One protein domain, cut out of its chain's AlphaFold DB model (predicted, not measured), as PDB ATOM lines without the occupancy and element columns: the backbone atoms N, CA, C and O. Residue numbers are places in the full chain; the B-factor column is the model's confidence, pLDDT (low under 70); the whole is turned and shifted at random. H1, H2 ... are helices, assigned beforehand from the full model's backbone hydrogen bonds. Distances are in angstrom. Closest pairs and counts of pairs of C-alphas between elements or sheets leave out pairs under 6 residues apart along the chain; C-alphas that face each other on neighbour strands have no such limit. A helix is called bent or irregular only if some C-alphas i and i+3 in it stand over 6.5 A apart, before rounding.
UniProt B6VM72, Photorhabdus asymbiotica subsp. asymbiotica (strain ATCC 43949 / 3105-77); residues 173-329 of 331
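This is residues 173 to 329 of the 331 residues of a protein of Photorhabdus asymbiotica subsp. asymbiotica (strain ATCC 43949 / 3105-77) (UniProt B6VM72). Two long helices, H1 and H5, cross as an X in the middle of an elongated model, with a small cluster of helices at each end. At one end H6 packs on both long helices, with H8 beside it and H7 folded on H8; at the other, looser end H4 packs on H1, H2 packs on H4, and H3 touches no helix. The printed part has 157 residues with eight named helices, H1 to H8 in order, and no named strand, an all-helix class. It is only just compact, close to loose, with a radius of gyration of the C-alphas of 18.1 A, and spans 60 by 36 by 24 A.

H1, residues 173 to 196, is one of two hubs, touching three helices. With residues 187 to 190 alone it touches H4, residues 230 to 240, closest at the C-alphas of Ala 187 and Ala 236, 5.6 A. With residues 178 to 186 alone it touches H5, residues 250 to 273, at a steep tilt of 62 degrees, opposite ways; the closest C-alphas are those of Thr 182 and Asn 261, 5.3 A. With residues 181 to 192 alone it touches the other hub, H6, residues 279 to 291, closest at the C-alphas of Trp 189 and Ile 290, 6.8 A. H2, residues 201 to 208, touches H4, closest at the C-alphas of Glu 208 and Ala 237, 6.0 A. H3, residues 220 to 225, is close to H4 but not clearly touching. H8, residues 315 to 327, touches H6 at a shallow tilt of 31 degrees, the same way; the closest C-alphas are those of Ser 281 and Phe 316, 5.5 A. H7, residues 302 to 308, and H8 form a helical hairpin, closest at the C-alphas of Leu 308 and Asn 318, 5.1 A. Every O i to N i+4 pair is within hydrogen-bond range in H1, H2, H5, H6 and H8; the counts are 1 of 2 in H3, 2 of 3 in H7 and 1 of 7 in H4, where 3 of 8 O i to N i+3 pairs are within range.

H1 begins at C-alpha 173, (31.347, 19.390, -15.550), and is 34.8 A long. H2 measures 10.5 A, H3 8.9 A and H4 17.7 A; H4 is irregular, but only just, with C-alphas 237 and 240 6.6 A apart. H5 is 34.2 A long, H6 18.3 A and H7 9.7 A. H8, 18.6 A, ends at C-alpha 327, (31.212, 41.173, -39.668).

The C-alphas farthest apart, those of Glu 217 and Asp 312, are 60.1 A apart. The printed part has no cut, and the link from H2 to H3, 11 residues, is long. Mean pLDDT of the printed part is 70.2; 68 residues are under 70, among them residues 193 to 255.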
ATOM      1  N   HIS A 173      31.488  17.982 -15.175       88.06
ATOM      2  CA  HIS A 173      31.347  19.390 -15.550       88.06
ATOM      3  C   HIS A 173      31.468  19.593 -17.060       88.06
ATOM      4  O   HIS A 173      30.668  20.330 -17.636       88.06
ATOM      5  N   TYR A 174      32.428  18.923 -17.694       87.88
ATOM      6  CA  TYR A 174      32.619  18.938 -19.136       87.88
ATOM      7  C   TYR A 174      31.378  18.411 -19.862       87.88
ATOM      8  O   TYR A 174      30.846  19.103 -20.725       87.88
ATOM      9  N   GLU A 175      30.853  17.251 -19.462       83.25
ATOM     10  CA  GLU A 175      29.636  16.676 -20.048       83.25
ATOM     11  C   GLU A 175      28.448  17.645 -19.963       83.25
ATOM     12  O   GLU A 175      27.780  17.903 -20.965       83.25
ATOM     13  N   GLN A 176      28.203  18.238 -18.790       79.44
ATOM     14  CA  GLN A 176      27.115  19.208 -18.617       79.44
ATOM     15  C   GLN A 176      27.324  20.478 -19.443       79.44
ATOM     16  O   GLN A 176      26.360  21.017 -19.990       79.44
ATOM     17  N   TYR A 177      28.566  20.953 -19.542       83.75
ATOM     18  CA  TYR A 177      28.901  22.124 -20.341       83.75
ATOM     19  C   TYR A 177      28.671  21.869 -21.832       83.75
ATOM     20  O   TYR A 177      27.994  22.668 -22.474       83.75
ATOM     21  N   ILE A 178      29.149  20.737 -22.365       85.06
ATOM     22  CA  ILE A 178      28.910  20.338 -23.757       85.06
ATOM     23  C   ILE A 178      27.415  20.246 -24.039       85.06
ATOM     24  O   ILE A 178      26.949  20.825 -25.011       85.06
ATOM     25  N   VAL A 179      26.637  19.598 -23.168       76.19
ATOM     26  CA  VAL A 179      25.179  19.509 -23.337       76.19
ATOM     27  C   VAL A 179      24.548  20.903 -23.386       76.19
ATOM     28  O   VAL A 179      23.762  21.182 -24.290       76.19
ATOM     29  N   ALA A 180      24.883  21.794 -22.452       73.75
ATOM     30  CA  ALA A 180      24.339  23.151 -22.430       73.75
ATOM     31  C   ALA A 180      24.747  23.964 -23.672       73.75
ATOM     32  O   ALA A 180      23.930  24.689 -24.241       73.75
ATOM     33  N   LEU A 181      25.996  23.822 -24.117       80.81
ATOM     34  CA  LEU A 181      26.517  24.495 -25.300       80.81
ATOM     35  C   LEU A 181      25.861  23.968 -26.584       80.81
ATOM     36  O   LEU A 181      25.482  24.773 -27.429       80.81
ATOM     37  N   THR A 182      25.625  22.657 -26.689       79.88
ATOM     38  CA  THR A 182      24.853  22.027 -27.772       79.88
ATOM     39  C   THR A 182      23.440  22.588 -27.849       79.88
ATOM     40  O   THR A 182      23.012  22.981 -28.930       79.88
ATOM     41  N   HIS A 183      22.722  22.693 -26.725       73.00
ATOM     42  CA  HIS A 183      21.386  23.301 -26.719       73.00
ATOM     43  C   HIS A 183      21.436  24.775 -27.144       73.00
ATOM     44  O   HIS A 183      20.630  25.200 -27.969       73.00
ATOM     45  N   HIS A 184      22.423  25.536 -26.659       76.44
ATOM     46  CA  HIS A 184      22.595  26.937 -27.049       76.44
ATOM     47  C   HIS A 184      22.881  27.103 -28.550       76.44
ATOM     48  O   HIS A 184      22.319  27.993 -29.185       76.44
ATOM     49  N   MET A 185      23.740  26.255 -29.122       82.62
ATOM     50  CA  MET A 185      24.057  26.274 -30.553       82.62
ATOM     51  C   MET A 185      22.894  25.786 -31.411       82.62
ATOM     52  O   MET A 185      22.652  26.353 -32.471       82.62
ATOM     53  N   LEU A 186      22.141  24.789 -30.946       76.94
ATOM     54  CA  LEU A 186      20.948  24.310 -31.637       76.94
ATOM     55  C   LEU A 186      19.869  25.397 -31.692       76.94
ATOM     56  O   LEU A 186      19.312  25.625 -32.759       76.94
ATOM     57  N   ALA A 187      19.614  26.093 -30.578       69.38
ATOM     58  CA  ALA A 187      18.685  27.222 -30.545       69.38
ATOM     59  C   ALA A 187      19.121  28.328 -31.518       69.38
ATOM     60  O   ALA A 187      18.329  28.770 -32.340       69.38
ATOM     61  N   TYR A 188      20.407  28.690 -31.501       76.12
ATOM     62  CA  TYR A 188      20.948  29.693 -32.420       76.12
ATOM     63  C   TYR A 188      20.835  29.287 -33.897       76.12
ATOM     64  O   TYR A 188      20.500  30.112 -34.744       76.12
ATOM     65  N   TRP A 189      21.099  28.017 -34.218       79.75
ATOM     66  CA  TRP A 189      20.909  27.490 -35.568       79.75
ATOM     67  C   TRP A 189      19.435  27.549 -35.990       79.75
ATOM     68  O   TRP A 189      19.151  27.967 -37.110       79.75
ATOM     69  N   CYS A 190      18.503  27.183 -35.098       68.88
ATOM     70  CA  CYS A 190      17.069  27.300 -35.362       68.88
ATOM     71  C   CYS A 190      16.678  28.749 -35.679       68.88
ATOM     72  O   CYS A 190      15.972  28.968 -36.655       68.88
ATOM     73  N   ASP A 191      17.169  29.730 -34.918       66.31
ATOM     74  CA  ASP A 191      16.858  31.147 -35.153       66.31
ATOM     75  C   ASP A 191      17.284  31.606 -36.557       66.31
ATOM     76  O   ASP A 191      16.500  32.234 -37.273       66.31
ATOM     77  N   ILE A 192      18.505  31.252 -36.986       70.38
ATOM     78  CA  ILE A 192      19.000  31.558 -38.339       70.38
ATOM     79  C   ILE A 192      18.114  30.889 -39.385       70.38
ATOM     80  O   ILE A 192      17.600  31.548 -40.286       70.38
ATOM     81  N   PHE A 193      17.901  29.587 -39.236       68.25
ATOM     82  CA  PHE A 193      17.145  28.799 -40.192       68.25
ATOM     83  C   PHE A 193      15.715  29.336 -40.388       68.25
ATOM     84  O   PHE A 193      15.220  29.417 -41.512       68.25
ATOM     85  N   LEU A 194      15.051  29.760 -39.310       60.31
ATOM     86  CA  LEU A 194      13.711  30.345 -39.387       60.31
ATOM     87  C   LEU A 194      13.695  31.717 -40.046       60.31
ATOM     88  O   LEU A 194      12.776  32.008 -40.815       60.31
ATOM     89  N   SER A 195      14.721  32.529 -39.788       64.12
ATOM     90  CA  SER A 195      14.864  33.831 -40.436       64.12
ATOM     91  C   SER A 195      15.020  33.697 -41.957       64.12
ATOM     92  O   SER A 195      14.365  34.416 -42.706       64.12
ATOM     93  N   GLU A 196      15.784  32.708 -42.434       66.75
ATOM     94  CA  GLU A 196      15.971  32.435 -43.867       66.75
ATOM     95  C   GLU A 196      14.686  31.963 -44.562       66.75
ATOM     96  O   GLU A 196      14.482  32.208 -45.753       66.75
ATOM     97  N   LYS A 197      13.794  31.296 -43.825       61.09
ATOM     98  CA  LYS A 197      12.526  30.764 -44.342       61.09
ATOM     99  C   LYS A 197      11.385  31.787 -44.359       61.09
ATOM    100  O   LYS A 197      10.303  31.443 -44.829       61.09
ATOM    101  N   ASN A 198      11.611  33.026 -43.902       58.59
ATOM    102  CA  ASN A 198      10.588  34.078 -43.775       58.59
ATOM    103  C   ASN A 198       9.330  33.602 -43.028       58.59
ATOM    104  O   ASN A 198       8.207  33.897 -43.443       58.59
ATOM    105  N   VAL A 199       9.502  32.831 -41.950       54.62
ATOM    106  CA  VAL A 199       8.369  32.397 -41.124       54.62
ATOM    107  C   VAL A 199       7.733  33.633 -40.468       54.62
ATOM    108  O   VAL A 199       8.442  34.355 -39.770       54.62
ATOM    109  N   PRO A 200       6.430  33.903 -40.677       51.66
ATOM    110  CA  PRO A 200       5.755  35.070 -40.111       51.66
ATOM    111  C   PRO A 200       5.806  35.150 -38.571       51.66
ATOM    112  O   PRO A 200       5.635  34.146 -37.874       51.66
ATOM    113  N   ASP A 201       5.994  36.362 -38.034       52.19
ATOM    114  CA  ASP A 201       6.124  36.630 -36.589       52.19
ATOM    115  C   ASP A 201       4.884  36.220 -35.773       52.19
ATOM    116  O   ASP A 201       4.985  35.877 -34.594       52.19
ATOM    117  N   ASP A 202       3.699  36.241 -36.381       48.25
ATOM    118  CA  ASP A 202       2.439  35.820 -35.759       48.25
ATOM    119  C   ASP A 202       2.401  34.308 -35.501       48.25
ATOM    120  O   ASP A 202       1.882  33.872 -34.471       48.25
ATOM    121  N   ILE A 203       3.028  33.514 -36.370       49.62
ATOM    122  CA  ILE A 203       3.214  32.073 -36.171       49.62
ATOM    123  C   ILE A 203       4.206  31.824 -35.033       49.62
ATOM    124  O   ILE A 203       3.957  30.975 -34.177       49.62
ATOM    125  N   PHE A 204       5.287  32.603 -34.962       49.47
ATOM    126  CA  PHE A 204       6.244  32.526 -33.858       49.47
ATOM    127  C   PHE A 204       5.588  32.882 -32.513       49.47
ATOM    128  O   PHE A 204       5.668  32.117 -31.551       49.47
ATOM    129  N   TYR A 205       4.832  33.982 -32.469       45.47
ATOM    130  CA  TYR A 205       4.088  34.418 -31.286       45.47
ATOM    131  C   TYR A 205       3.035  33.393 -30.844       45.47
ATOM    132  O   TYR A 205       2.869  33.145 -29.643       45.47
ATOM    133  N   ALA A 206       2.338  32.773 -31.801       48.44
ATOM    134  CA  ALA A 206       1.371  31.715 -31.536       48.44
ATOM    135  C   ALA A 206       2.030  30.444 -30.981       48.44
ATOM    136  O   ALA A 206       1.405  29.751 -30.185       48.44
ATOM    137  N   LEU A 207       3.272  30.140 -31.365       47.66
ATOM    138  CA  LEU A 207       4.037  29.001 -30.850       47.66
ATOM    139  C   LEU A 207       4.611  29.264 -29.450       47.66
ATOM    140  O   LEU A 207       4.509  28.398 -28.584       47.66
ATOM    141  N   GLU A 208       5.158  30.456 -29.199       44.47
ATOM    142  CA  GLU A 208       5.765  30.811 -27.906       44.47
ATOM    143  C   GLU A 208       4.755  30.931 -26.757       44.47
ATOM    144  O   GLU A 208       5.081  30.636 -25.604       44.47
ATOM    145  N   ASN A 209       3.536  31.387 -27.053       42.44
ATOM    146  CA  ASN A 209       2.534  31.709 -26.035       42.44
ATOM    147  C   ASN A 209       1.472  30.622 -25.850       42.44
ATOM    148  O   ASN A 209       0.540  30.804 -25.060       42.44
ATOM    149  N   LYS A 210       1.593  29.488 -26.547       45.09
ATOM    150  CA  LYS A 210       0.613  28.411 -26.437       45.09
ATOM    151  C   LYS A 210       0.830  27.558 -25.199       45.09
ATOM    152  O   LYS A 210       1.952  27.234 -24.811       45.09
ATOM    153  N   ASN A 211      -0.273  27.127 -24.597       40.88
ATOM    154  CA  ASN A 211      -0.227  26.107 -23.564       40.88
ATOM    155  C   ASN A 211       0.260  24.781 -24.193       40.88
ATOM    156  O   ASN A 211      -0.359  24.324 -25.154       40.88
ATOM    157  N   PRO A 212       1.301  24.112 -23.658       42.91
ATOM    158  CA  PRO A 212       1.837  22.872 -24.242       42.91
ATOM    159  C   PRO A 212       0.826  21.727 -24.337       42.91
ATOM    160  O   PRO A 212       1.070  20.738 -25.022       42.91
ATOM    161  N   ASN A 213      -0.289  21.837 -23.611       37.06
ATOM    162  CA  ASN A 213      -1.353  20.841 -23.588       37.06
ATOM    163  C   ASN A 213      -2.495  21.134 -24.583       37.06
ATOM    164  O   ASN A 213      -3.409  20.319 -24.699       37.06
ATOM    165  N   GLU A 214      -2.475  22.265 -25.297       38.59
ATOM    166  CA  GLU A 214      -3.477  22.594 -26.319       38.59
ATOM    167  C   GLU A 214      -3.077  22.054 -27.697       38.59
ATOM    168  O   GLU A 214      -2.018  22.380 -28.241       38.59
ATOM    169  N   LYS A 215      -3.963  21.263 -28.316       39.22
ATOM    170  CA  LYS A 215      -3.805  20.847 -29.717       39.22
ATOM    171  C   LYS A 215      -3.991  22.051 -30.651       39.22
ATOM    172  O   LYS A 215      -4.685  23.011 -30.330       39.22
ATOM    173  N   PHE A 216      -3.331  22.041 -31.805       40.84
ATOM    174  CA  PHE A 216      -3.617  23.007 -32.868       40.84
ATOM    175  C   PHE A 216      -4.845  22.542 -33.648       40.84
ATOM    176  O   PHE A 216      -4.894  21.382 -34.049       40.84
ATOM    177  N   GLU A 217      -5.832  23.426 -33.805       38.41
ATOM    178  CA  GLU A 217      -7.059  23.129 -34.553       38.41
ATOM    179  C   GLU A 217      -6.903  23.407 -36.050       38.41
ATOM    180  O   GLU A 217      -7.471  22.664 -36.842       38.41
ATOM    181  N   ASP A 218      -6.073  24.379 -36.453       45.19
ATOM    182  CA  ASP A 218      -5.754  24.578 -37.867       45.19
ATOM    183  C   ASP A 218      -4.369  25.218 -38.075       45.19
ATOM    184  O   ASP A 218      -4.132  26.383 -37.775       45.19
ATOM    185  N   ILE A 219      -3.431  24.395 -38.538       38.91
ATOM    186  CA  ILE A 219      -2.075  24.741 -39.022       38.91
ATOM    187  C   ILE A 219      -1.809  23.999 -40.339       38.91
ATOM    188  O   ILE A 219      -0.666  23.794 -40.740       38.91
ATOM    189  N   SER A 220      -2.878  23.541 -40.995       37.78
ATOM    190  CA  SER A 220      -2.821  22.685 -42.179       37.78
ATOM    191  C   SER A 220      -2.065  23.349 -43.335       37.78
ATOM    192  O   SER A 220      -1.275  22.691 -44.011       37.78
ATOM    193  N   GLU A 221      -2.209  24.667 -43.478       34.09
ATOM    194  CA  GLU A 221      -1.506  25.466 -44.483       34.09
ATOM    195  C   GLU A 221      -0.004  25.632 -44.164       34.09
ATOM    196  O   GLU A 221       0.819  25.567 -45.070       34.09
ATOM    197  N   PHE A 222       0.392  25.727 -42.886       34.62
ATOM    198  CA  PHE A 222       1.804  25.810 -42.470       34.62
ATOM    199  C   PHE A 222       2.515  24.444 -42.522       34.62
ATOM    200  O   PHE A 222       3.648  24.339 -42.993       34.62
ATOM    201  N   LEU A 223       1.821  23.375 -42.112       35.44
ATOM    202  CA  LEU A 223       2.291  21.984 -42.180       35.44
ATOM    203  C   LEU A 223       2.484  21.488 -43.621       35.44
ATOM    204  O   LEU A 223       3.293  20.594 -43.852       35.44
ATOM    205  N   MET A 224       1.754  22.053 -44.585       34.09
ATOM    206  CA  MET A 224       1.934  21.750 -46.006       34.09
ATOM    207  C   MET A 224       3.188  22.389 -46.611       34.09
ATOM    208  O   MET A 224       3.702  21.867 -47.599       34.09
ATOM    209  N   ILE A 225       3.660  23.507 -46.054       34.59
ATOM    210  CA  ILE A 225       4.762  24.288 -46.629       34.59
ATOM    211  C   ILE A 225       6.101  23.918 -45.967       34.59
ATOM    212  O   ILE A 225       7.106  23.841 -46.670       34.59
ATOM    213  N   PHE A 226       6.118  23.631 -44.656       39.16
ATOM    214  CA  PHE A 226       7.348  23.339 -43.900       39.16
ATOM    215  C   PHE A 226       7.164  22.235 -42.824       39.16
ATOM    216  O   PHE A 226       7.181  22.513 -41.615       39.16
ATOM    217  N   PRO A 227       6.920  20.975 -43.239       42.50
ATOM    218  CA  PRO A 227       6.602  19.868 -42.331       42.50
ATOM    219  C   PRO A 227       7.760  19.440 -41.413       42.50
ATOM    220  O   PRO A 227       7.499  18.950 -40.312       42.50
ATOM    221  N   ASP A 228       9.016  19.641 -41.820       40.22
ATOM    222  CA  ASP A 228      10.198  19.250 -41.039       40.22
ATOM    223  C   ASP A 228      10.640  20.366 -40.068       40.22
ATOM    224  O   ASP A 228      11.229  20.117 -39.014       40.22
ATOM    225  N   GLU A 229      10.290  21.610 -40.389       43.12
ATOM    226  CA  GLU A 229      10.737  22.828 -39.723       43.12
ATOM    227  C   GLU A 229       9.863  23.232 -38.532       43.12
ATOM    228  O   GLU A 229      10.387  23.659 -37.503       43.12
ATOM    229  N   TYR A 230       8.540  23.040 -38.624       40.28
ATOM    230  CA  TYR A 230       7.579  23.335 -37.548       40.28
ATOM    231  C   TYR A 230       7.944  22.644 -36.217       40.28
ATOM    232  O   TYR A 230       7.709  23.161 -35.121       40.28
ATOM    233  N   TYR A 231       8.571  21.472 -36.311       41.56
ATOM    234  CA  TYR A 231       8.968  20.661 -35.167       41.56
ATOM    235  C   TYR A 231      10.250  21.177 -34.471       41.56
ATOM    236  O   TYR A 231      10.415  20.980 -33.265       41.56
ATOM    237  N   MET A 232      11.110  21.919 -35.184       37.59
ATOM    238  CA  MET A 232      12.333  22.535 -34.639       37.59
ATOM    239  C   MET A 232      12.027  23.754 -33.755       37.59
ATOM    240  O   MET A 232      12.631  23.918 -32.693       37.59
ATOM    241  N   ILE A 233      11.042  24.566 -34.159       40.12
ATOM    242  CA  ILE A 233      10.622  25.808 -33.474       40.12
ATOM    243  C   ILE A 233      10.019  25.507 -32.106       40.12
ATOM    244  O   ILE A 233      10.333  26.155 -31.109       40.12
ATOM    245  N   ASN A 234       9.194  24.459 -32.036       40.84
ATOM    246  CA  ASN A 234       8.540  24.066 -30.792       40.84
ATOM    247  C   ASN A 234       9.567  23.671 -29.717       40.84
ATOM    248  O   ASN A 234       9.324  23.867 -28.534       40.84
ATOM    249  N   LYS A 235      10.752  23.171 -30.096       41.19
ATOM    250  CA  LYS A 235      11.753  22.711 -29.129       41.19
ATOM    251  C   LYS A 235      12.593  23.835 -28.511       41.19
ATOM    252  O   LYS A 235      12.935  23.715 -27.340       41.19
ATOM    253  N   ALA A 236      12.861  24.930 -29.227       39.03
ATOM    254  CA  ALA A 236      13.509  26.109 -28.634       39.03
ATOM    255  C   ALA A 236      12.611  26.769 -27.565       39.03
ATOM    256  O   ALA A 236      13.095  27.231 -26.533       39.03
ATOM    257  N   ALA A 237      11.286  26.701 -27.747       38.66
ATOM    258  CA  ALA A 237      10.302  27.122 -26.747       38.66
ATOM    259  C   ALA A 237      10.145  26.126 -25.569       38.66
ATOM    260  O   ALA A 237       9.727  26.507 -24.471       38.66
ATOM    261  N   ILE A 238      10.522  24.853 -25.754       38.34
ATOM    262  CA  ILE A 238      10.369  23.762 -24.767       38.34
ATOM    263  C   ILE A 238      11.584  23.620 -23.826       38.34
ATOM    264  O   ILE A 238      11.615  22.725 -22.990       38.34
ATOM    265  N   ASP A 239      12.498  24.589 -23.767       40.41
ATOM    266  CA  ASP A 239      13.368  24.729 -22.580       40.41
ATOM    267  C   ASP A 239      12.598  25.220 -21.330       40.41
ATOM    268  O   ASP A 239      13.173  25.423 -20.257       40.41
ATOM    269  N   ARG A 240      11.264  25.367 -21.413       39.03
ATOM    270  CA  ARG A 240      10.410  25.690 -20.261       39.03
ATOM    271  C   ARG A 240       9.642  24.543 -19.618       39.03
ATOM    272  O   ARG A 240       9.182  24.765 -18.497       39.03
ATOM    273  N   ILE A 241       9.446  23.363 -20.219       32.59
ATOM    274  CA  ILE A 241       8.477  22.397 -19.654       32.59
ATOM    275  C   ILE A 241       8.945  20.937 -19.722       32.59
ATOM    276  O   ILE A 241       8.971  20.288 -20.762       32.59
ATOM    277  N   ASN A 242       9.194  20.388 -18.529       36.97
ATOM    278  CA  ASN A 242       9.025  18.969 -18.226       36.97
ATOM    279  C   ASN A 242       7.651  18.482 -18.727       36.97
ATOM    280  O   ASN A 242       6.642  18.877 -18.150       36.97
ATOM    281  N   SER A 243       7.588  17.584 -19.718       30.97
ATOM    282  CA  SER A 243       6.772  16.349 -19.672       30.97
ATOM    283  C   SER A 243       6.595  15.654 -21.039       30.97
ATOM    284  O   SER A 243       6.163  16.231 -22.024       30.97
ATOM    285  N   LYS A 244       6.909  14.349 -21.064       28.97
ATOM    286  CA  LYS A 244       6.129  13.219 -21.626       28.97
ATOM    287  C   LYS A 244       5.399  13.295 -22.994       28.97
ATOM    288  O   LYS A 244       4.585  12.413 -23.245       28.97
ATOM    289  N   VAL A 245       5.745  14.172 -23.938       30.81
ATOM    290  CA  VAL A 245       5.228  14.105 -25.340       30.81
ATOM    291  C   VAL A 245       6.281  13.556 -26.325       30.81
ATOM    292  O   VAL A 245       6.335  13.876 -27.504       30.81
ATOM    293  N   TYR A 246       7.174  12.703 -25.824       34.25
ATOM    294  CA  TYR A 246       8.499  12.488 -26.409       34.25
ATOM    295  C   TYR A 246       8.586  11.456 -27.556       34.25
ATOM    296  O   TYR A 246       9.664  11.292 -28.099       34.25
ATOM    297  N   TYR A 247       7.526  10.732 -27.941       29.69
ATOM    298  CA  TYR A 247       7.736   9.436 -28.624       29.69
ATOM    299  C   TYR A 247       7.369   9.320 -30.117       29.69
ATOM    300  O   TYR A 247       7.554   8.243 -30.670       29.69
ATOM    301  N   ILE A 248       6.871  10.359 -30.808       30.83
ATOM    302  CA  ILE A 248       6.375  10.177 -32.201       30.83
ATOM    303  C   ILE A 248       7.150  10.957 -33.290       30.83
ATOM    304  O   ILE A 248       7.047  10.596 -34.453       30.83
ATOM    305  N   TYR A 249       8.034  11.908 -32.962       36.09
ATOM    306  CA  TYR A 249       8.762  12.714 -33.977       36.09
ATOM    307  C   TYR A 249      10.299  12.720 -33.804       36.09
ATOM    308  O   TYR A 249      11.002  13.660 -34.146       36.09
ATOM    309  N   TYR A 250      10.848  11.636 -33.260       35.12
ATOM    310  CA  TYR A 250      12.211  11.555 -32.720       35.12
ATOM    311  C   TYR A 250      13.365  11.677 -33.748       35.12
ATOM    312  O   TYR A 250      14.429  12.180 -33.404       35.12
ATOM    313  N   SER A 251      13.227  11.216 -34.994       36.59
ATOM    314  CA  SER A 251      14.397  10.916 -35.846       36.59
ATOM    315  C   SER A 251      15.160  12.134 -36.388       36.59
ATOM    316  O   SER A 251      16.378  12.187 -36.218       36.59
ATOM    317  N   SER A 252      14.486  13.121 -36.989       42.97
ATOM    318  CA  SER A 252      15.138  14.288 -37.622       42.97
ATOM    319  C   SER A 252      15.798  15.218 -36.597       42.97
ATOM    320  O   SER A 252      16.920  15.688 -36.785       42.97
ATOM    321  N   LEU A 253      15.156  15.402 -35.443       50.84
ATOM    322  CA  LEU A 253      15.695  16.187 -34.332       50.84
ATOM    323  C   LEU A 253      16.837  15.485 -33.599       50.84
ATOM    324  O   LEU A 253      17.721  16.156 -33.066       50.84
ATOM    325  N   HIS A 254      16.859  14.150 -33.588       61.66
ATOM    326  CA  HIS A 254      18.022  13.406 -33.114       61.66
ATOM    327  C   HIS A 254      19.215  13.531 -34.044       61.66
ATOM    328  O   HIS A 254      20.339  13.630 -33.552       61.66
ATOM    329  N   GLU A 255      18.983  13.528 -35.353       69.88
ATOM    330  CA  GLU A 255      20.042  13.702 -36.338       69.88
ATOM    331  C   GLU A 255      20.637  15.106 -36.251       69.88
ATOM    332  O   GLU A 255      21.846  15.229 -36.053       69.88
ATOM    333  N   LYS A 256      19.799  16.153 -36.233       76.38
ATOM    334  CA  LYS A 256      20.301  17.527 -36.108       76.38
ATOM    335  C   LYS A 256      20.971  17.793 -34.764       76.38
ATOM    336  O   LYS A 256      22.036  18.400 -34.713       76.38
ATOM    337  N   TYR A 257      20.398  17.297 -33.664       76.25
ATOM    338  CA  TYR A 257      21.056  17.378 -32.358       76.25
ATOM    339  C   TYR A 257      22.411  16.668 -32.376       76.25
ATOM    340  O   TYR A 257      23.376  17.193 -31.833       76.25
ATOM    341  N   ARG A 258      22.507  15.483 -32.994       81.19
ATOM    342  CA  ARG A 258      23.765  14.732 -33.093       81.19
ATOM    343  C   ARG A 258      24.803  15.492 -33.916       81.19
ATOM    344  O   ARG A 258      25.950  15.554 -33.492       81.19
ATOM    345  N   GLU A 259      24.406  16.077 -35.042       89.12
ATOM    346  CA  GLU A 259      25.268  16.920 -35.875       89.12
ATOM    347  C   GLU A 259      25.801  18.123 -35.084       89.12
ATOM    348  O   GLU A 259      27.015  18.281 -34.959       89.12
ATOM    349  N   ILE A 260      24.914  18.908 -34.460       86.56
ATOM    350  CA  ILE A 260      25.307  20.072 -33.649       86.56
ATOM    351  C   ILE A 260      26.152  19.651 -32.444       86.56
ATOM    352  O   ILE A 260      27.115  20.331 -32.106       86.56
ATOM    353  N   ASN A 261      25.848  18.519 -31.809       86.94
ATOM    354  CA  ASN A 261      26.650  18.003 -30.705       86.94
ATOM    355  C   ASN A 261      28.066  17.622 -31.156       86.94
ATOM    356  O   ASN A 261      29.027  17.939 -30.461       86.94
ATOM    357  N   ASN A 262      28.204  16.956 -32.304       94.56
ATOM    358  CA  ASN A 262      29.511  16.610 -32.864       94.56
ATOM    359  C   ASN A 262      30.313  17.872 -33.201       94.56
ATOM    360  O   ASN A 262      31.471  17.971 -32.802       94.56
ATOM    361  N   PHE A 263      29.672  18.852 -33.842       96.38
ATOM    362  CA  PHE A 263      30.241  20.175 -34.102       96.38
ATOM    363  C   PHE A 263      30.718  20.862 -32.812       96.38
ATOM    364  O   PHE A 263      31.854  21.326 -32.735       96.38
ATOM    365  N   VAL A 264      29.880  20.893 -31.770       95.06
ATOM    366  CA  VAL A 264      30.213  21.520 -30.484       95.06
ATOM    367  C   VAL A 264      31.403  20.835 -29.824       95.06
ATOM    368  O   VAL A 264      32.306  21.527 -29.360       95.06
ATOM    369  N   VAL A 265      31.435  19.500 -29.798       95.88
ATOM    370  CA  VAL A 265      32.561  18.739 -29.235       95.88
ATOM    371  C   VAL A 265      33.857  19.028 -29.998       95.88
ATOM    372  O   VAL A 265      34.882  19.286 -29.367       95.88
ATOM    373  N   ASP A 266      33.809  19.031 -31.331       97.94
ATOM    374  CA  ASP A 266      34.974  19.255 -32.193       97.94
ATOM    375  C   ASP A 266      35.531  20.682 -32.046       97.94
ATOM    376  O   ASP A 266      36.695  20.886 -31.685       97.94
ATOM    377  N   ILE A 267      34.678  21.700 -32.200       97.75
ATOM    378  CA  ILE A 267      35.092  23.102 -32.070       97.75
ATOM    379  C   ILE A 267      35.502  23.442 -30.635       97.75
ATOM    380  O   ILE A 267      36.449  24.206 -30.437       97.75
ATOM    381  N   TYR A 268      34.851  22.874 -29.613       96.81
ATOM    382  CA  TYR A 268      35.287  23.074 -28.231       96.81
ATOM    383  C   TYR A 268      36.683  22.486 -28.000       96.81
ATOM    384  O   TYR A 268      37.536  23.162 -27.423       96.81
ATOM    385  N   ALA A 269      36.957  21.272 -28.491       96.12
ATOM    386  CA  ALA A 269      38.286  20.669 -28.404       96.12
ATOM    387  C   ALA A 269      39.349  21.534 -29.104       96.12
ATOM    388  O   ALA A 269      40.409  21.787 -28.522       96.12
ATOM    389  N   PHE A 270      39.040  22.065 -30.291       97.44
ATOM    390  CA  PHE A 270      39.891  23.035 -30.985       97.44
ATOM    391  C   PHE A 270      40.150  24.291 -30.136       97.44
ATOM    392  O   PHE A 270      41.295  24.734 -30.019       97.44
ATOM    393  N   CYS A 271      39.116  24.854 -29.504       96.50
ATOM    394  CA  CYS A 271      39.245  26.033 -28.643       96.50
ATOM    395  C   CYS A 271      40.192  25.769 -27.463       96.50
ATOM    396  O   CYS A 271      41.111  26.555 -27.223       96.50
ATOM    397  N   GLN A 272      40.030  24.632 -26.775       93.38
ATOM    398  CA  GLN A 272      40.886  24.253 -25.645       93.38
ATOM    399  C   GLN A 272      42.353  24.100 -26.066       93.38
ATOM    400  O   GLN A 272      43.246  24.655 -25.425       93.38
ATOM    401  N   GLN A 273      42.616  23.418 -27.188       94.88
ATOM    402  CA  GLN A 273      43.971  23.270 -27.738       94.88
ATOM    403  C   GLN A 273      44.600  24.617 -28.112       94.88
ATOM    404  O   GLN A 273      45.828  24.760 -28.095       94.88
ATOM    405  N   ASN A 274      43.772  25.617 -28.419       94.62
ATOM    406  CA  ASN A 274      44.185  26.952 -28.827       94.62
ATOM    407  C   ASN A 274      44.087  28.027 -27.737       94.62
ATOM    408  O   ASN A 274      44.257  29.202 -28.037       94.62
ATOM    409  N   ASN A 275      43.938  27.633 -26.465       92.81
ATOM    410  CA  ASN A 275      43.869  28.553 -25.319       92.81
ATOM    411  C   ASN A 275      42.705  29.567 -25.416       92.81
ATOM    412  O   ASN A 275      42.779  30.683 -24.898       92.81
ATOM    413  N   ILE A 276      41.613  29.168 -26.077       95.31
ATOM    414  CA  ILE A 276      40.334  29.882 -26.125       95.31
ATOM    415  C   ILE A 276      39.428  29.214 -25.086       95.31
ATOM    416  O   ILE A 276      38.837  28.166 -25.338       95.31
ATOM    417  N   ILE A 277      39.392  29.781 -23.881       90.94
ATOM    418  CA  ILE A 277      38.807  29.121 -22.701       90.94
ATOM    419  C   ILE A 277      37.529  29.828 -22.232       90.94
ATOM    420  O   ILE A 277      36.671  29.205 -21.609       90.94
ATOM    421  N   ASP A 278      37.374  31.122 -22.519       91.44
ATOM    422  CA  ASP A 278      36.214  31.877 -22.065       91.44
ATOM    423  C   ASP A 278      34.959  31.568 -22.894       91.44
ATOM    424  O   ASP A 278      34.978  31.488 -24.123       91.44
ATOM    425  N   ASP A 279      33.838  31.433 -22.189       88.38
ATOM    426  CA  ASP A 279      32.547  31.037 -22.756       88.38
ATOM    427  C   ASP A 279      32.051  32.000 -23.849       88.38
ATOM    428  O   ASP A 279      31.449  31.571 -24.834       88.38
ATOM    429  N   VAL A 280      32.343  33.298 -23.709       89.69
ATOM    430  CA  VAL A 280      31.948  34.325 -24.684       89.69
ATOM    431  C   VAL A 280      32.653  34.094 -26.016       89.69
ATOM    432  O   VAL A 280      31.993  34.079 -27.056       89.69
ATOM    433  N   SER A 281      33.967  33.883 -26.004       94.12
ATOM    434  CA  SER A 281      34.753  33.653 -27.217       94.12
ATOM    435  C   SER A 281      34.414  32.316 -27.869       94.12
ATOM    436  O   SER A 281      34.202  32.277 -29.080       94.12
ATOM    437  N   ILE A 282      34.257  31.246 -27.083       95.69
ATOM    438  CA  ILE A 282      33.836  29.928 -27.592       95.69
ATOM    439  C   ILE A 282      32.490  30.044 -28.317       95.69
ATOM    440  O   ILE A 282      32.376  29.675 -29.487       95.69
ATOM    441  N   LYS A 283      31.475  30.626 -27.662       93.69
ATOM    442  CA  LYS A 283      30.150  30.821 -28.267       93.69
ATOM    443  C   LYS A 283      30.203  31.738 -29.482       93.69
ATOM    444  O   LYS A 283      29.506  31.485 -30.457       93.69
ATOM    445  N   THR A 284      31.011  32.796 -29.444       93.94
ATOM    446  CA  THR A 284      31.159  33.729 -30.572       93.94
ATOM    447  C   THR A 284      31.736  33.027 -31.796       93.94
ATOM    448  O   THR A 284      31.195  33.180 -32.890       93.94
ATOM    449  N   LEU A 285      32.794  32.233 -31.612       95.94
ATOM    450  CA  LEU A 285      33.397  31.462 -32.692       95.94
ATOM    451  C   LEU A 285      32.405  30.440 -33.256       95.94
ATOM    452  O   LEU A 285      32.199  30.415 -34.462       95.94
ATOM    453  N   MET A 286      31.738  29.657 -32.401       96.62
ATOM    454  CA  MET A 286      30.772  28.651 -32.858       96.62
ATOM    455  C   MET A 286      29.593  29.267 -33.622       96.62
ATOM    456  O   MET A 286      29.204  28.748 -34.663       96.62
ATOM    457  N   LYS A 287      29.055  30.405 -33.165       93.50
ATOM    458  CA  LYS A 287      28.005  31.135 -33.894       93.50
ATOM    459  C   LYS A 287      28.476  31.574 -35.276       93.50
ATOM    460  O   LYS A 287      27.742  31.434 -36.249       93.50
ATOM    461  N   LEU A 288      29.706  32.076 -35.366       93.44
ATOM    462  CA  LEU A 288      30.291  32.469 -36.640       93.44
ATOM    463  C   LEU A 288      30.503  31.261 -37.565       93.44
ATOM    464  O   LEU A 288      30.213  31.360 -38.754       93.44
ATOM    465  N   CYS A 289      30.958  30.129 -37.023       94.75
ATOM    466  CA  CYS A 289      31.059  28.876 -37.762       94.75
ATOM    467  C   CYS A 289      29.691  28.436 -38.307       94.75
ATOM    468  O   CYS A 289      29.597  28.146 -39.492       94.75
ATOM    469  N   ILE A 290      28.624  28.494 -37.497       89.94
ATOM    470  CA  ILE A 290      27.253  28.187 -37.939       89.94
ATOM    471  C   ILE A 290      26.821  29.096 -39.099       89.94
ATOM    472  O   ILE A 290      26.357  28.586 -40.113       89.94
ATOM    473  N   ILE A 291      27.018  30.418 -38.991       89.81
ATOM    474  CA  ILE A 291      26.677  31.378 -40.063       89.81
ATOM    475  C   ILE A 291      27.425  31.065 -41.369       89.81
ATOM    476  O   ILE A 291      26.937  31.350 -42.457       89.81
ATOM    477  N   LYS A 292      28.650  30.544 -41.267       90.31
ATOM    478  CA  LYS A 292      29.505  30.221 -42.415       90.31
ATOM    479  C   LYS A 292      29.436  28.749 -42.823       90.31
ATOM    480  O   LYS A 292      30.262  28.333 -43.625       90.31
ATOM    481  N   GLU A 293      28.485  27.990 -42.276       91.31
ATOM    482  CA  GLU A 293      28.296  26.556 -42.535       91.31
ATOM    483  C   GLU A 293      29.552  25.699 -42.256       91.31
ATOM    484  O   GLU A 293      29.756  24.641 -42.843       91.31
ATOM    485  N   ILE A 294      30.398  26.138 -41.318       94.25
ATOM    486  CA  ILE A 294      31.586  25.413 -40.851       94.25
ATOM    487  C   ILE A 294      31.155  24.508 -39.693       94.25
ATOM    488  O   ILE A 294      30.928  24.989 -38.583       94.25
ATOM    489  N   LEU A 295      31.041  23.200 -39.936       91.81
ATOM    490  CA  LEU A 295      30.553  22.232 -38.940       91.81
ATOM    491  C   LEU A 295      31.643  21.305 -38.370       91.81
ATOM    492  O   LEU A 295      31.347  20.469 -37.515       91.81
ATOM    493  N   SER A 296      32.904  21.496 -38.765       95.50
ATOM    494  CA  SER A 296      34.076  20.842 -38.172       95.50
ATOM    495  C   SER A 296      35.239  21.822 -38.009       95.50
ATOM    496  O   SER A 296      35.390  22.773 -38.774       95.50
ATOM    497  N   ALA A 297      36.105  21.567 -37.026       95.31
ATOM    498  CA  ALA A 297      37.356  22.292 -36.833       95.31
ATOM    499  C   ALA A 297      38.300  22.172 -38.042       95.31
ATOM    500  O   ALA A 297      39.065  23.096 -38.316       95.31
ATOM    501  N   ASN A 298      38.222  21.064 -38.785       95.75
ATOM    502  CA  ASN A 298      39.018  20.853 -39.997       95.75
ATOM    503  C   ASN A 298      38.581  21.749 -41.164       95.75
ATOM    504  O   ASN A 298      39.376  21.993 -42.068       95.75
ATOM    505  N   ASP A 299      37.348  22.255 -41.122       96.44
ATOM    506  CA  ASP A 299      36.780  23.113 -42.164       96.44
ATOM    507  C   ASP A 299      36.998  24.609 -41.862       96.44
ATOM    508  O   ASP A 299      36.553  25.476 -42.617       96.44
ATOM    509  N   ILE A 300      37.685  24.945 -40.758       96.19
ATOM    510  CA  ILE A 300      38.007  26.334 -40.415       96.19
ATOM    511  C   ILE A 300      38.979  26.904 -41.471       96.19
ATOM    512  O   ILE A 300      40.065  26.352 -41.662       96.19
ATOM    513  N   PRO A 301      38.656  28.043 -42.118       95.62
ATOM    514  CA  PRO A 301      39.501  28.628 -43.155       95.62
ATOM    515  C   PRO A 301      40.913  28.968 -42.665       95.62
ATOM    516  O   PRO A 301      41.081  29.492 -41.561       95.62
ATOM    517  N   GLU A 302      41.927  28.803 -43.523       93.75
ATOM    518  CA  GLU A 302      43.330  29.123 -43.192       93.75
ATOM    519  C   GLU A 302      43.511  30.555 -42.665       93.75
ATOM    520  O   GLU A 302      44.255  30.787 -41.712       93.75
ATOM    521  N   GLY A 303      42.774  31.517 -43.230       91.88
ATOM    522  CA  GLY A 303      42.799  32.907 -42.769       91.88
ATOM    523  C   GLY A 303      42.314  33.082 -41.325       91.88
ATOM    524  O   GLY A 303      42.771  33.985 -40.633       91.88
ATOM    525  N   TRP A 304      41.420  32.215 -40.842       95.81
ATOM    526  CA  TRP A 304      40.998  32.212 -39.440       95.81
ATOM    527  C   TRP A 304      42.016  31.474 -38.577       95.81
ATOM    528  O   TRP A 304      42.377  31.982 -37.518       95.81
ATOM    529  N   LEU A 305      42.514  30.318 -39.036       95.75
ATOM    530  CA  LEU A 305      43.526  29.529 -38.324       95.75
ATOM    531  C   LEU A 305      44.776  30.355 -38.006       95.75
ATOM    532  O   LEU A 305      45.278  30.278 -36.887       95.75
ATOM    533  N   HIS A 306      45.214  31.206 -38.940       93.69
ATOM    534  CA  HIS A 306      46.335  32.129 -38.737       93.69
ATOM    535  C   HIS A 306      46.190  32.979 -37.463       93.69
ATOM    536  O   HIS A 306      47.167  33.200 -36.750       93.69
ATOM    537  N   HIS A 307      44.969  33.419 -37.148       94.56
ATOM    538  CA  HIS A 307      44.680  34.180 -35.936       94.56
ATOM    539  C   HIS A 307      44.364  33.270 -34.746       94.56
ATOM    540  O   HIS A 307      44.934  33.447 -33.676       94.56
ATOM    541  N   LEU A 308      43.477  32.283 -34.912       95.25
ATOM    542  CA  LEU A 308      42.988  31.430 -33.820       95.25
ATOM    543  C   LEU A 308      44.093  30.592 -33.173       95.25
ATOM    544  O   LEU A 308      44.017  30.316 -31.979       95.25
ATOM    545  N   MET A 309      45.118  30.212 -33.935       95.00
ATOM    546  CA  MET A 309      46.240  29.408 -33.446       95.00
ATOM    547  C   MET A 309      47.414  30.253 -32.932       95.00
ATOM    548  O   MET A 309      48.420  29.683 -32.498       95.00
ATOM    549  N   ASN A 310      47.311  31.587 -32.955       92.38
ATOM    550  CA  ASN A 310      48.368  32.468 -32.471       92.38
ATOM    551  C   ASN A 310      48.542  32.326 -30.949       92.38
ATOM    552  O   ASN A 310      47.679  32.732 -30.172       92.38
ATOM    553  N   LYS A 311      49.677  31.756 -30.531       90.62
ATOM    554  CA  LYS A 311      50.010  31.514 -29.120       90.62
ATOM    555  C   LYS A 311      50.571  32.739 -28.400       90.62
ATOM    556  O   LYS A 311      50.631  32.716 -27.173       90.62
ATOM    557  N   ASP A 312      50.959  33.774 -29.141       92.00
ATOM    558  CA  ASP A 312      51.527  35.000 -28.575       92.00
ATOM    559  C   ASP A 312      50.444  35.948 -28.040       92.00
ATOM    560  O   ASP A 312      50.736  36.840 -27.247       92.00
ATOM    561  N   GLU A 313      49.187  35.730 -28.430       90.44
ATOM    562  CA  GLU A 313      48.047  36.562 -28.055       90.44
ATOM    563  C   GLU A 313      47.006  35.776 -27.236       90.44
ATOM    564  O   GLU A 313      46.849  34.561 -27.407       90.44
ATOM    565  N   PRO A 314      46.239  36.439 -26.350       89.38
ATOM    566  CA  PRO A 314      45.143  35.795 -25.632       89.38
ATOM    567  C   PRO A 314      44.061  35.252 -26.578       89.38
ATOM    568  O   PRO A 314      43.646  35.929 -27.519       89.38
ATOM    569  N   GLY A 315      43.500  34.076 -26.274       88.81
ATOM    570  CA  GLY A 315      42.488  33.435 -27.126       88.81
ATOM    571  C   GLY A 315      41.262  34.311 -27.426       88.81
ATOM    572  O   GLY A 315      40.792  34.340 -28.564       88.81
ATOM    573  N   PHE A 316      40.790  35.101 -26.452       89.81
ATOM    574  CA  PHE A 316      39.673  36.032 -26.665       89.81
ATOM    575  C   PHE A 316      39.987  37.101 -27.725       89.81
ATOM    576  O   PHE A 316      39.110  37.519 -28.483       89.81
ATOM    577  N   TYR A 317      41.244  37.547 -27.793       91.88
ATOM    578  CA  TYR A 317      41.691  38.548 -28.754       91.88
ATOM    579  C   TYR A 317      41.728  37.958 -30.167       91.88
ATOM    580  O   TYR A 317      41.205  38.563 -31.104       91.88
ATOM    581  N   ASN A 318      42.227  36.727 -30.298       92.31
ATOM    582  CA  ASN A 318      42.241  35.994 -31.563       92.31
ATOM    583  C   ASN A 318      40.826  35.799 -32.133       92.31
ATOM    584  O   ASN A 318      40.584  36.078 -33.309       92.31
ATOM    585  N   VAL A 319      39.864  35.389 -31.295       93.88
ATOM    586  CA  VAL A 319      38.455  35.244 -31.708       93.88
ATOM    587  C   VAL A 319      37.844  36.588 -32.098       93.88
ATOM    588  O   VAL A 319      37.108  36.669 -33.085       93.88
ATOM    589  N   LYS A 320      38.160  37.660 -31.364       92.25
ATOM    590  CA  LYS A 320      37.673  39.006 -31.679       92.25
ATOM    591  C   LYS A 320      38.113  39.456 -33.076       92.25
ATOM    592  O   LYS A 320      37.263  39.934 -33.825       92.25
ATOM    593  N   ILE A 321      39.381  39.255 -33.445       92.00
ATOM    594  CA  ILE A 321      39.890  39.586 -34.789       92.00
ATOM    595  C   ILE A 321      39.088  38.848 -35.863       92.00
ATOM    596  O   ILE A 321      38.568  39.471 -36.789       92.00
ATOM    597  N   VAL A 322      38.937  37.528 -35.715       93.12
ATOM    598  CA  VAL A 322      38.185  36.709 -36.676       93.12
ATOM    599  C   VAL A 322      36.734  37.182 -36.787       93.12
ATOM    600  O   VAL A 322      36.220  37.338 -37.895       93.12
ATOM    601  N   SER A 323      36.079  37.483 -35.665       90.44
ATOM    602  CA  SER A 323      34.718  38.025 -35.661       90.44
ATOM    603  C   SER A 323      34.628  39.360 -36.411       90.44
ATOM    604  O   SER A 323      33.744  39.539 -37.248       90.44
ATOM    605  N   GLU A 324      35.552  40.292 -36.170       89.19
ATOM    606  CA  GLU A 324      35.555  41.617 -36.802       89.19
ATOM    607  C   GLU A 324      35.798  41.565 -38.315       89.19
ATOM    608  O   GLU A 324      35.132  42.287 -39.062       89.19
ATOM    609  N   LEU A 325      36.688  40.683 -38.778       86.69
ATOM    610  CA  LEU A 325      36.937  40.471 -40.206       86.69
ATOM    611  C   LEU A 325      35.693  39.950 -40.933       86.69
ATOM    612  O   LEU A 325      35.428  40.341 -42.068       86.69
ATOM    613  N   ASN A 326      34.898  39.108 -40.268       83.69
ATOM    614  CA  ASN A 326      33.729  38.485 -40.881       83.69
ATOM    615  C   ASN A 326      32.438  39.296 -40.732       83.69
ATOM    616  O   ASN A 326      31.553  39.140 -41.568       83.69
ATOM    617  N   LYS A 327      32.338  40.219 -39.763       71.81
ATOM    618  CA  LYS A 327      31.212  41.173 -39.668       71.81
ATOM    619  C   LYS A 327      31.033  42.014 -40.936       71.81
ATOM    620  O   LYS A 327      29.916  42.393 -41.259       71.81
ATOM    621  N   ARG A 328      32.122  42.296 -41.662       54.56
ATOM    622  CA  ARG A 328      32.095  43.065 -42.921       54.56
ATOM    623  C   ARG A 328      31.572  42.269 -44.123       54.56
ATOM    624  O   ARG A 328      31.228  42.877 -45.123       54.56
ATOM    625  N   ASN A 329      31.492  40.942 -44.006       49.28
ATOM    626  CA  ASN A 329      31.049  40.019 -45.058       49.28
ATOM    627  C   ASN A 329      29.631  39.463 -44.787       49.28
ATOM    628  O   ASN A 329      29.308  38.375 -45.264       49.28
TER     629      ASN A 329